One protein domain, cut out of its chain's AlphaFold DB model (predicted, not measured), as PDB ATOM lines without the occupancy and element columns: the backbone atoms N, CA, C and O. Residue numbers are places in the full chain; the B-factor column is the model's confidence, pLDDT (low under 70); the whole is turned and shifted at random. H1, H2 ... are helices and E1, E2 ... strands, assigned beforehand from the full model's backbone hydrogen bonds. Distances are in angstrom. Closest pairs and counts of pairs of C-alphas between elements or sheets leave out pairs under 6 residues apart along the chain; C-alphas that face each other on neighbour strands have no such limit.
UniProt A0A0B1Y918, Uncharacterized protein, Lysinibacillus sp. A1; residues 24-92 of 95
ATOM      1  N   ASP A  24     -13.151 -35.207 -18.985       68.56
ATOM      2  CA  ASP A  24     -11.762 -35.371 -19.477       68.56
ATOM      3  C   ASP A  24     -10.672 -35.301 -18.370       68.56
ATOM      4  O   ASP A  24      -9.780 -34.457 -18.347       68.56
ATOM      5  N   GLY A  25     -10.767 -36.202 -17.395       71.69
ATOM      6  CA  GLY A  25     -10.165 -36.184 -16.078       71.69
ATOM      7  C   GLY A  25     -11.116 -36.129 -14.873       71.69
ATOM      8  O   GLY A  25     -12.275 -35.714 -14.924       71.69
ATOM      9  N   ALA A  26     -10.581 -36.544 -13.727       83.62
ATOM     10  CA  ALA A  26     -11.204 -36.348 -12.424       83.62
ATOM     11  C   ALA A  26     -10.144 -36.153 -11.340       83.62
ATOM     12  O   ALA A  26      -8.958 -36.433 -11.524       83.62
ATOM     13  N   LYS A  27     -10.592 -35.656 -10.187       87.19
ATOM     14  CA  LYS A  27      -9.741 -35.311  -9.055       87.19
ATOM     15  C   LYS A  27     -10.395 -35.765  -7.759       87.19
ATOM     16  O   LYS A  27     -11.501 -35.342  -7.441       87.19
ATOM     17  N   TYR A  28      -9.657 -36.551  -6.992       88.62
ATOM     18  CA  TYR A  28     -10.048 -37.032  -5.676       88.62
ATOM     19  C   TYR A  28      -9.063 -36.499  -4.647       88.62
ATOM     20  O   TYR A  28      -7.851 -36.525  -4.859       88.62
ATOM     21  N   GLU A  29      -9.591 -35.990  -3.541       91.69
ATOM     22  CA  GLU A  29      -8.800 -35.473  -2.432       91.69
ATOM     23  C   GLU A  29      -9.340 -36.026  -1.120       91.69
ATOM     24  O   GLU A  29     -10.544 -35.999  -0.883       91.69
ATOM     25  N   PHE A  30      -8.447 -36.509  -0.265       92.00
ATOM     26  CA  PHE A  30      -8.796 -36.997   1.063       92.00
ATOM     27  C   PHE A  30      -7.630 -36.803   2.029       92.00
ATOM     28  O   PHE A  30      -6.486 -36.580   1.624       92.00
ATOM     29  N   THR A  31      -7.933 -36.856   3.320       93.31
ATOM     30  CA  THR A  31      -6.946 -36.739   4.394       93.31
ATOM     31  C   THR A  31      -6.618 -38.131   4.916       93.31
ATOM     32  O   THR A  31      -7.518 -38.918   5.200       93.31
ATOM     33  N   LEU A  32      -5.329 -38.442   5.008       91.62
ATOM     34  CA  LEU A  32      -4.818 -39.682   5.580       91.62
ATOM     35  C   LEU A  32      -4.864 -39.633   7.112       91.62
ATOM     36  O   LEU A  32      -4.978 -38.564   7.712       91.62
ATOM     37  N   ALA A  33      -4.736 -40.793   7.757       91.44
ATOM     38  CA  ALA A  33      -4.765 -40.906   9.218       91.44
ATOM     39  C   ALA A  33      -3.657 -40.093   9.920       91.44
ATOM     40  O   ALA A  33      -3.837 -39.656  11.051       91.44
ATOM     41  N   ASP A  34      -2.535 -39.859   9.238       92.69
ATOM     42  CA  ASP A  34      -1.417 -39.038   9.718       92.69
ATOM     43  C   ASP A  34      -1.595 -37.530   9.440       92.69
ATOM     44  O   ASP A  34      -0.678 -36.738   9.654       92.69
ATOM     45  N   GLY A  35      -2.768 -37.121   8.943       94.75
ATOM     46  CA  GLY A  35      -3.104 -35.737   8.622       94.75
ATOM     47  C   GLY A  35      -2.598 -35.256   7.260       94.75
ATOM     48  O   GLY A  35      -2.902 -34.129   6.864       94.75
ATOM     49  N   GLN A  36      -1.856 -36.073   6.504       96.06
ATOM     50  CA  GLN A  36      -1.408 -35.679   5.171       96.06
ATOM     51  C   GLN A  36      -2.563 -35.669   4.169       96.06
ATOM     52  O   GLN A  36      -3.431 -36.539   4.163       96.06
ATOM     53  N   LYS A  37      -2.544 -34.700   3.250       95.88
ATOM     54  CA  LYS A  37      -3.492 -34.657   2.135       95.88
ATOM     55  C   LYS A  37      -3.020 -35.572   1.008       95.88
ATOM     56  O   LYS A  37      -1.930 -35.364   0.471       95.88
ATOM     57  N   ALA A  38      -3.851 -36.534   0.630       93.62
ATOM     58  CA  ALA A  38      -3.694 -37.346  -0.566       93.62
ATOM     59  C   ALA A  38      -4.558 -36.770  -1.695       93.62
ATOM     60  O   ALA A  38      -5.721 -36.414  -1.497       93.62
ATOM     61  N   ILE A  39      -3.969 -36.639  -2.881       93.75
ATOM     62  CA  ILE A  39      -4.619 -36.130  -4.085       93.75
ATOM     63  C   ILE A  39      -4.319 -37.100  -5.220       93.75
ATOM     64  O   ILE A  39      -3.153 -37.340  -5.535       93.75
ATOM     65  N   ILE A  40      -5.368 -37.608  -5.856       91.81
ATOM     66  CA  ILE A  40      -5.282 -38.455  -7.045       91.81
ATOM     67  C   ILE A  40      -5.995 -37.724  -8.174       91.81
ATOM     68  O   ILE A  40      -7.128 -37.268  -8.006       91.81
ATOM     69  N   ARG A  41      -5.322 -37.563  -9.308       89.75
ATOM     70  CA  ARG A  41      -5.873 -36.911 -10.499       89.75
ATOM     71  C   ARG A  41      -5.604 -37.781 -11.698       89.75
ATOM     72  O   ARG A  41      -4.481 -38.223 -11.849       89.75
ATOM     73  N   TRP A  42      -6.579 -37.959 -12.566       88.75
ATOM     74  CA  TRP A  42      -6.341 -38.481 -13.908       88.75
ATOM     75  C   TRP A  42      -6.887 -37.504 -14.925       88.75
ATOM     76  O   TRP A  42      -7.781 -36.726 -14.596       88.75
ATOM     77  N   HIS A  43      -6.342 -37.532 -16.130       84.56
ATOM     78  CA  HIS A  43      -6.833 -36.757 -17.260       84.56
ATOM     79  C   HIS A  43      -6.539 -37.479 -18.572       84.56
ATOM     80  O   HIS A  43      -5.651 -38.338 -18.646       84.56
ATOM     81  N   SER A  44      -7.323 -37.134 -19.588       85.62
ATOM     82  CA  SER A  44      -7.126 -37.567 -20.966       85.62
ATOM     83  C   SER A  44      -5.854 -36.939 -21.560       85.62
ATOM     84  O   SER A  44      -5.268 -36.037 -20.945       85.62
ATOM     85  N   PRO A  45      -5.419 -37.384 -22.754       85.12
ATOM     86  CA  PRO A  45      -4.363 -36.699 -23.486       85.12
ATOM     87  C   PRO A  45      -4.683 -35.207 -23.671       85.12
ATOM     88  O   PRO A  45      -5.799 -34.859 -24.055       85.12
ATOM     89  N   ASP A  46      -3.706 -34.340 -23.412       83.69
ATOM     90  CA  ASP A  46      -3.780 -32.891 -23.606       83.69
ATOM     91  C   ASP A  46      -3.146 -32.512 -24.962       83.69
ATOM     92  O   ASP A  46      -1.920 -32.600 -25.114       83.69
ATOM     93  N   PRO A  47      -3.937 -32.043 -25.948       80.88
ATOM     94  CA  PRO A  47      -3.427 -31.634 -27.258       80.88
ATOM     95  C   PRO A  47      -2.386 -30.506 -27.196       80.88
ATOM     96  O   PRO A  47      -1.491 -30.436 -28.040       80.88
ATOM     97  N   VAL A  48      -2.468 -29.623 -26.195       83.38
ATOM     98  CA  VAL A  48      -1.498 -28.538 -26.001       83.38
ATOM     99  C   VAL A  48      -0.172 -29.105 -25.505       83.38
ATOM    100  O   VAL A  48       0.887 -28.702 -25.996       83.38
ATOM    101  N   ALA A  49      -0.218 -30.055 -24.568       81.31
ATOM    102  CA  ALA A  49       0.971 -30.769 -24.119       81.31
ATOM    103  C   ALA A  49       1.595 -31.571 -25.269       81.31
ATOM    104  O   ALA A  49       2.806 -31.498 -25.451       81.31
ATOM    105  N   ALA A  50       0.780 -32.240 -26.091       84.94
ATOM    106  CA  ALA A  50       1.234 -32.980 -27.270       84.94
ATOM    107  C   ALA A  50       1.972 -32.080 -28.273       84.94
ATOM    108  O   ALA A  50       3.027 -32.441 -28.788       84.94
ATOM    109  N   SER A  51       1.443 -30.875 -28.516       85.56
ATOM    110  CA  SER A  51       2.051 -29.914 -29.441       85.56
ATOM    111  C   SER A  51       3.352 -29.306 -28.914       85.56
ATOM    112  O   SER A  51       4.235 -28.999 -29.712       85.56
ATOM    113  N   LYS A  52       3.466 -29.073 -27.601       87.25
ATOM    114  CA  LYS A  52       4.640 -28.416 -26.995       87.25
ATOM    115  C   LYS A  52       5.734 -29.398 -26.583       87.25
ATOM    116  O   LYS A  52       6.906 -29.032 -26.577       87.25
ATOM    117  N   TYR A  53       5.352 -30.620 -26.225       85.94
ATOM    118  CA  TYR A  53       6.218 -31.641 -25.648       85.94
ATOM    119  C   TYR A  53       5.905 -33.001 -26.296       85.94
ATOM    120  O   TYR A  53       5.138 -33.782 -25.732       85.94
ATOM    121  N   PRO A  54       6.503 -33.311 -27.463       83.62
ATOM    122  CA  PRO A  54       6.184 -34.519 -28.233       83.62
ATOM    123  C   PRO A  54       6.353 -35.831 -27.446       83.62
ATOM    124  O   PRO A  54       5.580 -36.764 -27.623       83.62
ATOM    125  N   GLU A  55       7.312 -35.870 -26.516       86.88
ATOM    126  CA  GLU A  55       7.605 -37.030 -25.657       86.88
ATOM    127  C   GLU A  55       6.802 -37.038 -24.335       86.88
ATOM    128  O   GLU A  55       7.045 -37.852 -23.438       86.88
ATOM    129  N   SER A  56       5.860 -36.104 -24.151       84.25
ATOM    130  CA  SER A  56       5.080 -36.031 -22.915       84.25
ATOM    131  C   SER A  56       4.069 -37.174 -22.822       84.25
ATOM    132  O   SER A  56       3.292 -37.438 -23.746       84.25
ATOM    133  N   ALA A  57       4.023 -37.824 -21.656       82.06
ATOM    134  CA  ALA A  57       3.008 -38.829 -21.364       82.06
ATOM    135  C   ALA A  57       1.609 -38.198 -21.436       82.06
ATOM    136  O   ALA A  57       0.742 -38.697 -22.149       82.06
ATOM    137  N   SER A  58       1.436 -37.029 -20.819       81.56
ATOM    138  CA  SER A  58       0.191 -36.257 -20.832       81.56
ATOM    139  C   SER A  58      -0.282 -35.858 -22.223       81.56
ATOM    140  O   SER A  58      -1.468 -35.635 -22.400       81.56
ATOM    141  N   GLY A  59       0.615 -35.732 -23.206       81.56
ATOM    142  CA  GLY A  59       0.242 -35.391 -24.581       81.56
ATOM    143  C   GLY A  59      -0.213 -36.588 -25.417       81.56
ATOM    144  O   GLY A  59      -0.940 -36.419 -26.389       81.56
ATOM    145  N   SER A  60       0.202 -37.805 -25.053       84.00
ATOM    146  CA  SER A  60       0.029 -39.001 -25.894       84.00
ATOM    147  C   SER A  60      -1.007 -39.995 -25.373       84.00
ATOM    148  O   SER A  60      -1.511 -40.806 -26.146       84.00
ATOM    149  N   ARG A  61      -1.307 -39.985 -24.071       85.56
ATOM    150  CA  ARG A  61      -2.127 -41.022 -23.427       85.56
ATOM    151  C   ARG A  61      -2.809 -40.507 -22.161       85.56
ATOM    152  O   ARG A  61      -2.505 -39.423 -21.672       85.56
ATOM    153  N   TRP A  62      -3.717 -41.315 -21.621       88.19
ATOM    154  CA  TRP A  62      -4.278 -41.080 -20.295       88.19
ATOM    155  C   TRP A  62      -3.196 -41.212 -19.226       88.19
ATOM    156  O   TRP A  62      -2.412 -42.167 -19.224       88.19
ATOM    157  N   THR A  63      -3.177 -40.272 -18.286       89.69
ATOM    158  CA  THR A  63      -2.213 -40.281 -17.183       89.69
ATOM    159  C   THR A  63      -2.886 -40.032 -15.847       89.69
ATOM    160  O   THR A  63      -3.873 -39.302 -15.765       89.69
ATOM    161  N   THR A  64      -2.316 -40.609 -14.790       91.50
ATOM    162  CA  THR A  64      -2.643 -40.306 -13.398       91.50
ATOM    163  C   THR A  64      -1.478 -39.602 -12.707       91.50
ATOM    164  O   THR A  64      -0.311 -39.871 -12.982       91.50
ATOM    165  N   GLN A  65      -1.792 -38.707 -11.779       93.00
ATOM    166  CA  GLN A  65      -0.859 -38.078 -10.860       93.00
ATOM    167  C   GLN A  65      -1.311 -38.367  -9.433       93.00
ATOM    168  O   GLN A  65      -2.452 -38.085  -9.053       93.00
ATOM    169  N   ILE A  66      -0.389 -38.878  -8.620       94.75
ATOM    170  CA  ILE A  66      -0.631 -39.190  -7.209       94.75
ATOM    171  C   ILE A  66       0.277 -38.302  -6.367       94.75
ATOM    172  O   ILE A  66       1.499 -38.329  -6.511       94.75
ATOM    173  N   LYS A  67      -0.320 -37.507  -5.478       95.44
ATOM    174  CA  LYS A  67       0.380 -36.605  -4.560       95.44
ATOM    175  C   LYS A  67      -0.011 -36.912  -3.122       95.44
ATOM    176  O   LYS A  67      -1.196 -36.958  -2.812       95.44
ATOM    177  N   ILE A  68       0.977 -37.044  -2.244       95.62
ATOM    178  CA  ILE A  68       0.784 -37.139  -0.794       95.62
ATOM    179  C   ILE A  68       1.624 -36.045  -0.139       95.62
ATOM    180  O   ILE A  68       2.836 -35.949  -0.359       95.62
ATOM    181  N   GLY A  69       0.968 -35.160   0.612       94.00
ATOM    182  CA  GLY A  69       1.611 -33.988   1.201       94.00
ATOM    183  C   GLY A  69       2.268 -33.110   0.128       94.00
ATOM    184  O   GLY A  69       1.599 -32.578  -0.762       94.00
ATOM    185  N   ASN A  70       3.594 -32.954   0.197       94.38
ATOM    186  CA  ASN A  70       4.376 -32.174  -0.771       94.38
ATOM    187  C   ASN A  70       5.131 -33.019  -1.812       94.38
ATOM    188  O   ASN A  70       5.922 -32.453  -2.569       94.38
ATOM    189  N   LYS A  71       4.895 -34.336  -1.868       95.69
ATOM    190  CA  LYS A  71       5.565 -35.249  -2.801       95.69
ATOM    191  C   LYS A  71       4.592 -35.856  -3.804       95.69
ATOM    192  O   LYS A  71       3.438 -36.112  -3.473       95.69
ATOM    193  N   GLN A  72       5.077 -36.122  -5.008       96.56
ATOM    194  CA  GLN A  72       4.379 -36.866  -6.052       96.56
ATOM    195  C   GLN A  72       5.075 -38.193  -6.334       96.56
ATOM    196  O   GLN A  72       6.300 -38.287  -6.224       96.56
ATOM    197  N   LEU A  73       4.276 -39.202  -6.672       95.81
ATOM    198  CA  LEU A  73       4.754 -40.504  -7.113       95.81
ATOM    199  C   LEU A  73       5.217 -40.400  -8.567       95.81
ATOM    200  O   LEU A  73       4.511 -39.836  -9.402       95.81
ATOM    201  N   LYS A  74       6.395 -40.943  -8.859       95.38
ATOM    202  CA  LYS A  74       6.888 -41.123 -10.223       95.38
ATOM    203  C   LYS A  74       6.485 -42.493 -10.770       95.38
ATOM    204  O   LYS A  74       6.218 -43.423 -10.012       95.38
ATOM    205  N   SER A  75       6.531 -42.640 -12.088       90.31
ATOM    206  CA  SER A  75       6.283 -43.896 -12.805       90.31
ATOM    207  C   SER A  75       7.237 -45.036 -12.427       90.31
ATOM    208  O   SER A  75       6.909 -46.195 -12.647       90.31
ATOM    209  N   ASP A  76       8.396 -44.724 -11.838       92.00
ATOM    210  CA  ASP A  76       9.356 -45.701 -11.301       92.00
ATOM    211  C   ASP A  76       9.059 -46.138  -9.849       92.00
ATOM    212  O   ASP A  76       9.832 -46.888  -9.255       92.00
ATOM    213  N   GLY A  77       7.965 -45.654  -9.249       92.06
ATOM    214  CA  GLY A  77       7.558 -45.976  -7.879       92.06
ATOM    215  C   GLY A  77       8.237 -45.139  -6.787       92.06
ATOM    216  O   GLY A  77       7.917 -45.294  -5.608       92.06
ATOM    217  N   THR A  78       9.148 -44.227  -7.140       96.12
ATOM    218  CA  THR A  78       9.817 -43.345  -6.173       96.12
ATOM    219  C   THR A  78       9.104 -41.997  -6.025       96.12
ATOM    220  O   THR A  78       8.302 -41.587  -6.864       96.12
ATOM    221  N   TRP A  79       9.387 -41.277  -4.936       96.50
ATOM    222  CA  TRP A  79       8.725 -40.009  -4.612       96.50
ATOM    223  C   TRP A  79       9.613 -38.799  -4.901       96.50
ATOM    224  O   TRP A  79      10.792 -38.786  -4.553       96.50
ATOM    225  N   THR A  80       9.028 -37.733  -5.444       96.88
ATOM    226  CA  THR A  80       9.724 -36.475  -5.753       96.88
ATOM    227  C   THR A  80       8.964 -35.256  -5.242       96.88
ATOM    228  O   THR A  80       7.743 -35.275  -5.128       96.88
ATOM    229  N   LYS A  81       9.678 -34.165  -4.946       95.38
ATOM    230  CA  LYS A  81       9.068 -32.842  -4.722       95.38
ATOM    231  C   LYS A  81       8.938 -32.028  -6.018       95.38
ATOM    232  O   LYS A  81       8.208 -31.041  -6.032       95.38
ATOM    233  N   ASN A  82       9.645 -32.422  -7.081       91.94
ATOM    234  CA  ASN A  82       9.608 -31.746  -8.375       91.94
ATOM    235  C   ASN A  82       8.377 -32.201  -9.170       91.94
ATOM    236  O   ASN A  82       8.318 -33.342  -9.617       91.94
ATOM    237  N   GLN A  83       7.409 -31.298  -9.323       83.44
ATOM    238  CA  GLN A  83       6.102 -31.587  -9.924       83.44
ATOM    239  C   GLN A  83       6.068 -31.368 -11.443       83.44
ATOM    240  O   GLN A  83       5.073 -31.690 -12.080       83.44
ATOM    241  N   SER A  84       7.140 -30.824 -12.027       86.19
ATOM    242  CA  SER A  84       7.222 -30.525 -13.465       86.19
ATOM    243  C   SER A  84       7.793 -31.682 -14.290       86.19
ATOM    244  O   SER A  84       8.029 -31.536 -15.484       86.19
ATOM    245  N   LEU A  85       8.071 -32.813 -13.642       90.00
ATOM    246  CA  LEU A  85       8.640 -34.001 -14.262       90.00
ATOM    247  C   LEU A  85       7.593 -34.727 -15.118       90.00
ATOM    248  O   LEU A  85       6.436 -34.863 -14.727       90.00
ATOM    249  N   ASN A  86       7.989 -35.237 -16.283       89.56
ATOM    250  CA  ASN A  86       7.083 -36.053 -17.097       89.56
ATOM    251  C   ASN A  86       6.733 -37.356 -16.354       89.56
ATOM    252  O   ASN A  86       5.613 -37.841 -16.421       89.56
ATOM    253  N   GLU A  87       7.669 -37.852 -15.550       92.69
ATOM    254  CA  GLU A  87       7.600 -39.083 -14.767       92.69
ATOM    255  C   GLU A  87       6.523 -39.053 -13.679       92.69
ATOM    256  O   GLU A  87       6.109 -40.113 -13.221       92.69
ATOM    257  N   VAL A  88       6.051 -37.872 -13.253       93.12
ATOM    258  CA  VAL A  88       4.912 -37.789 -12.318       93.12
ATOM    259  C   VAL A  88       3.560 -37.989 -13.007       93.12
ATOM    260  O   VAL A  88       2.546 -38.122 -12.325       93.12
ATOM    261  N   HIS A  89       3.535 -38.018 -14.341       91.00
ATOM    262  CA  HIS A  89       2.368 -38.362 -15.147       91.00
ATOM    263  C   HIS A  89       2.430 -39.852 -15.472       91.00
ATOM    264  O   HIS A  89       2.954 -40.275 -16.501       91.00
ATOM    265  N   ILE A  90       1.929 -40.659 -14.544       91.44
ATOM    266  CA  ILE A  90       1.994 -42.114 -14.613       91.44
ATOM    267  C   ILE A  90       1.004 -42.581 -15.688       91.44
ATOM    268  O   ILE A  90      -0.195 -42.322 -15.543       91.44
ATOM    269  N   PRO A  91       1.460 -43.253 -16.759       87.88
ATOM    270  CA  PRO A  91       0.570 -43.825 -17.759       87.88
ATOM    271  C   PRO A  91      -0.434 -44.774 -17.114       87.88
ATOM    272  O   PRO A  91      -0.054 -45.642 -16.330       87.88
ATOM    273  N   ILE A  92      -1.703 -44.629 -17.471       84.75
ATOM    274  CA  ILE A  92      -2.728 -45.625 -17.166       84.75
ATOM    275  C   ILE A  92      -3.238 -46.187 -18.484       84.75
ATOM    276  O   ILE A  92      -3.294 -45.471 -19.484       84.75
TER     277      ILE A  92
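What this domain is: This is residues 24 to 92 of the 95 residues of an uncharacterized protein of Lysinibacillus sp. A1 (UniProt A0A0B1Y918). A narrow, twisted sheet of four antiparallel strands is the body of this domain, with two short helices, H1 and H2, making a small head beyond one end of the strands. After the last strand, residues 74 to 92 have no named element and fold back along the E4 side of the sheet, where short pairings tie residues 79 to 80 to E4 and residues 90 to 91 to E3. The printed part has 69 residues, in the chain order E1, E2, H1, H2, E3, E4, and the sheet's order is E1, E2, E3, E4. The class is mixed, helices and strands, though under half of the residues are in named elements. The whole is compact, with a radius of gyration of the C-alphas of 12.5 A, yet elongated, spanning 40 by 23 by 16 A.

How they stand to each other: E1, residues 26 to 31, and E2, residues 37 to 43, form a hairpin, antiparallel at 172 degrees, with N 28 and O 40 at 2.8 A. E3, residues 63 to 68, is the other neighbour of E2, antiparallel at 173 degrees, with N 65 and O 41 at 2.7 A. E3 forms a second hairpin with E4, residues 71 to 73, antiparallel at 142 degrees, with N 68 and O 71 at 2.9 A. E1 and E4 are the edge strands. From edge to edge the strands' lines turn by 53 degrees. H1, residues 47 to 52, is not on the sheet. It touches H2, residues 57 to 60, where the closest C-alphas, those of Ala 50 and Gly 59, are 3.7 A apart. H2 is only just on the sheet, with 5 pairs of C-alphas within 10 A, and only grazes it with residues 57 to 58. In H1 every O i to N i+4 pair is within hydrogen-bond range; H2 is too short for such a pair.

Where its parts are: E1 begins at C-alpha 26, (-11.204, -36.348, -12.424), and is 17.4 A long from first to last C-alpha. E2 measures 19.8 A, H1 8.7 A, H2 5.4 A and E3 17.0 A. E4 measures 6.8 A and ends at C-alpha 73, (4.754, -40.504, -7.113).

The domain as a whole: The two C-alphas farthest apart, those of Ala 33 and Ser 51, are 40.8 A apart. The printed part runs from residue 24 to residue 92 with no cut, and the five links between named elements are tight. The mean pLDDT of the printed part is 89.2, and Asp 24 is the one printed residue under 70.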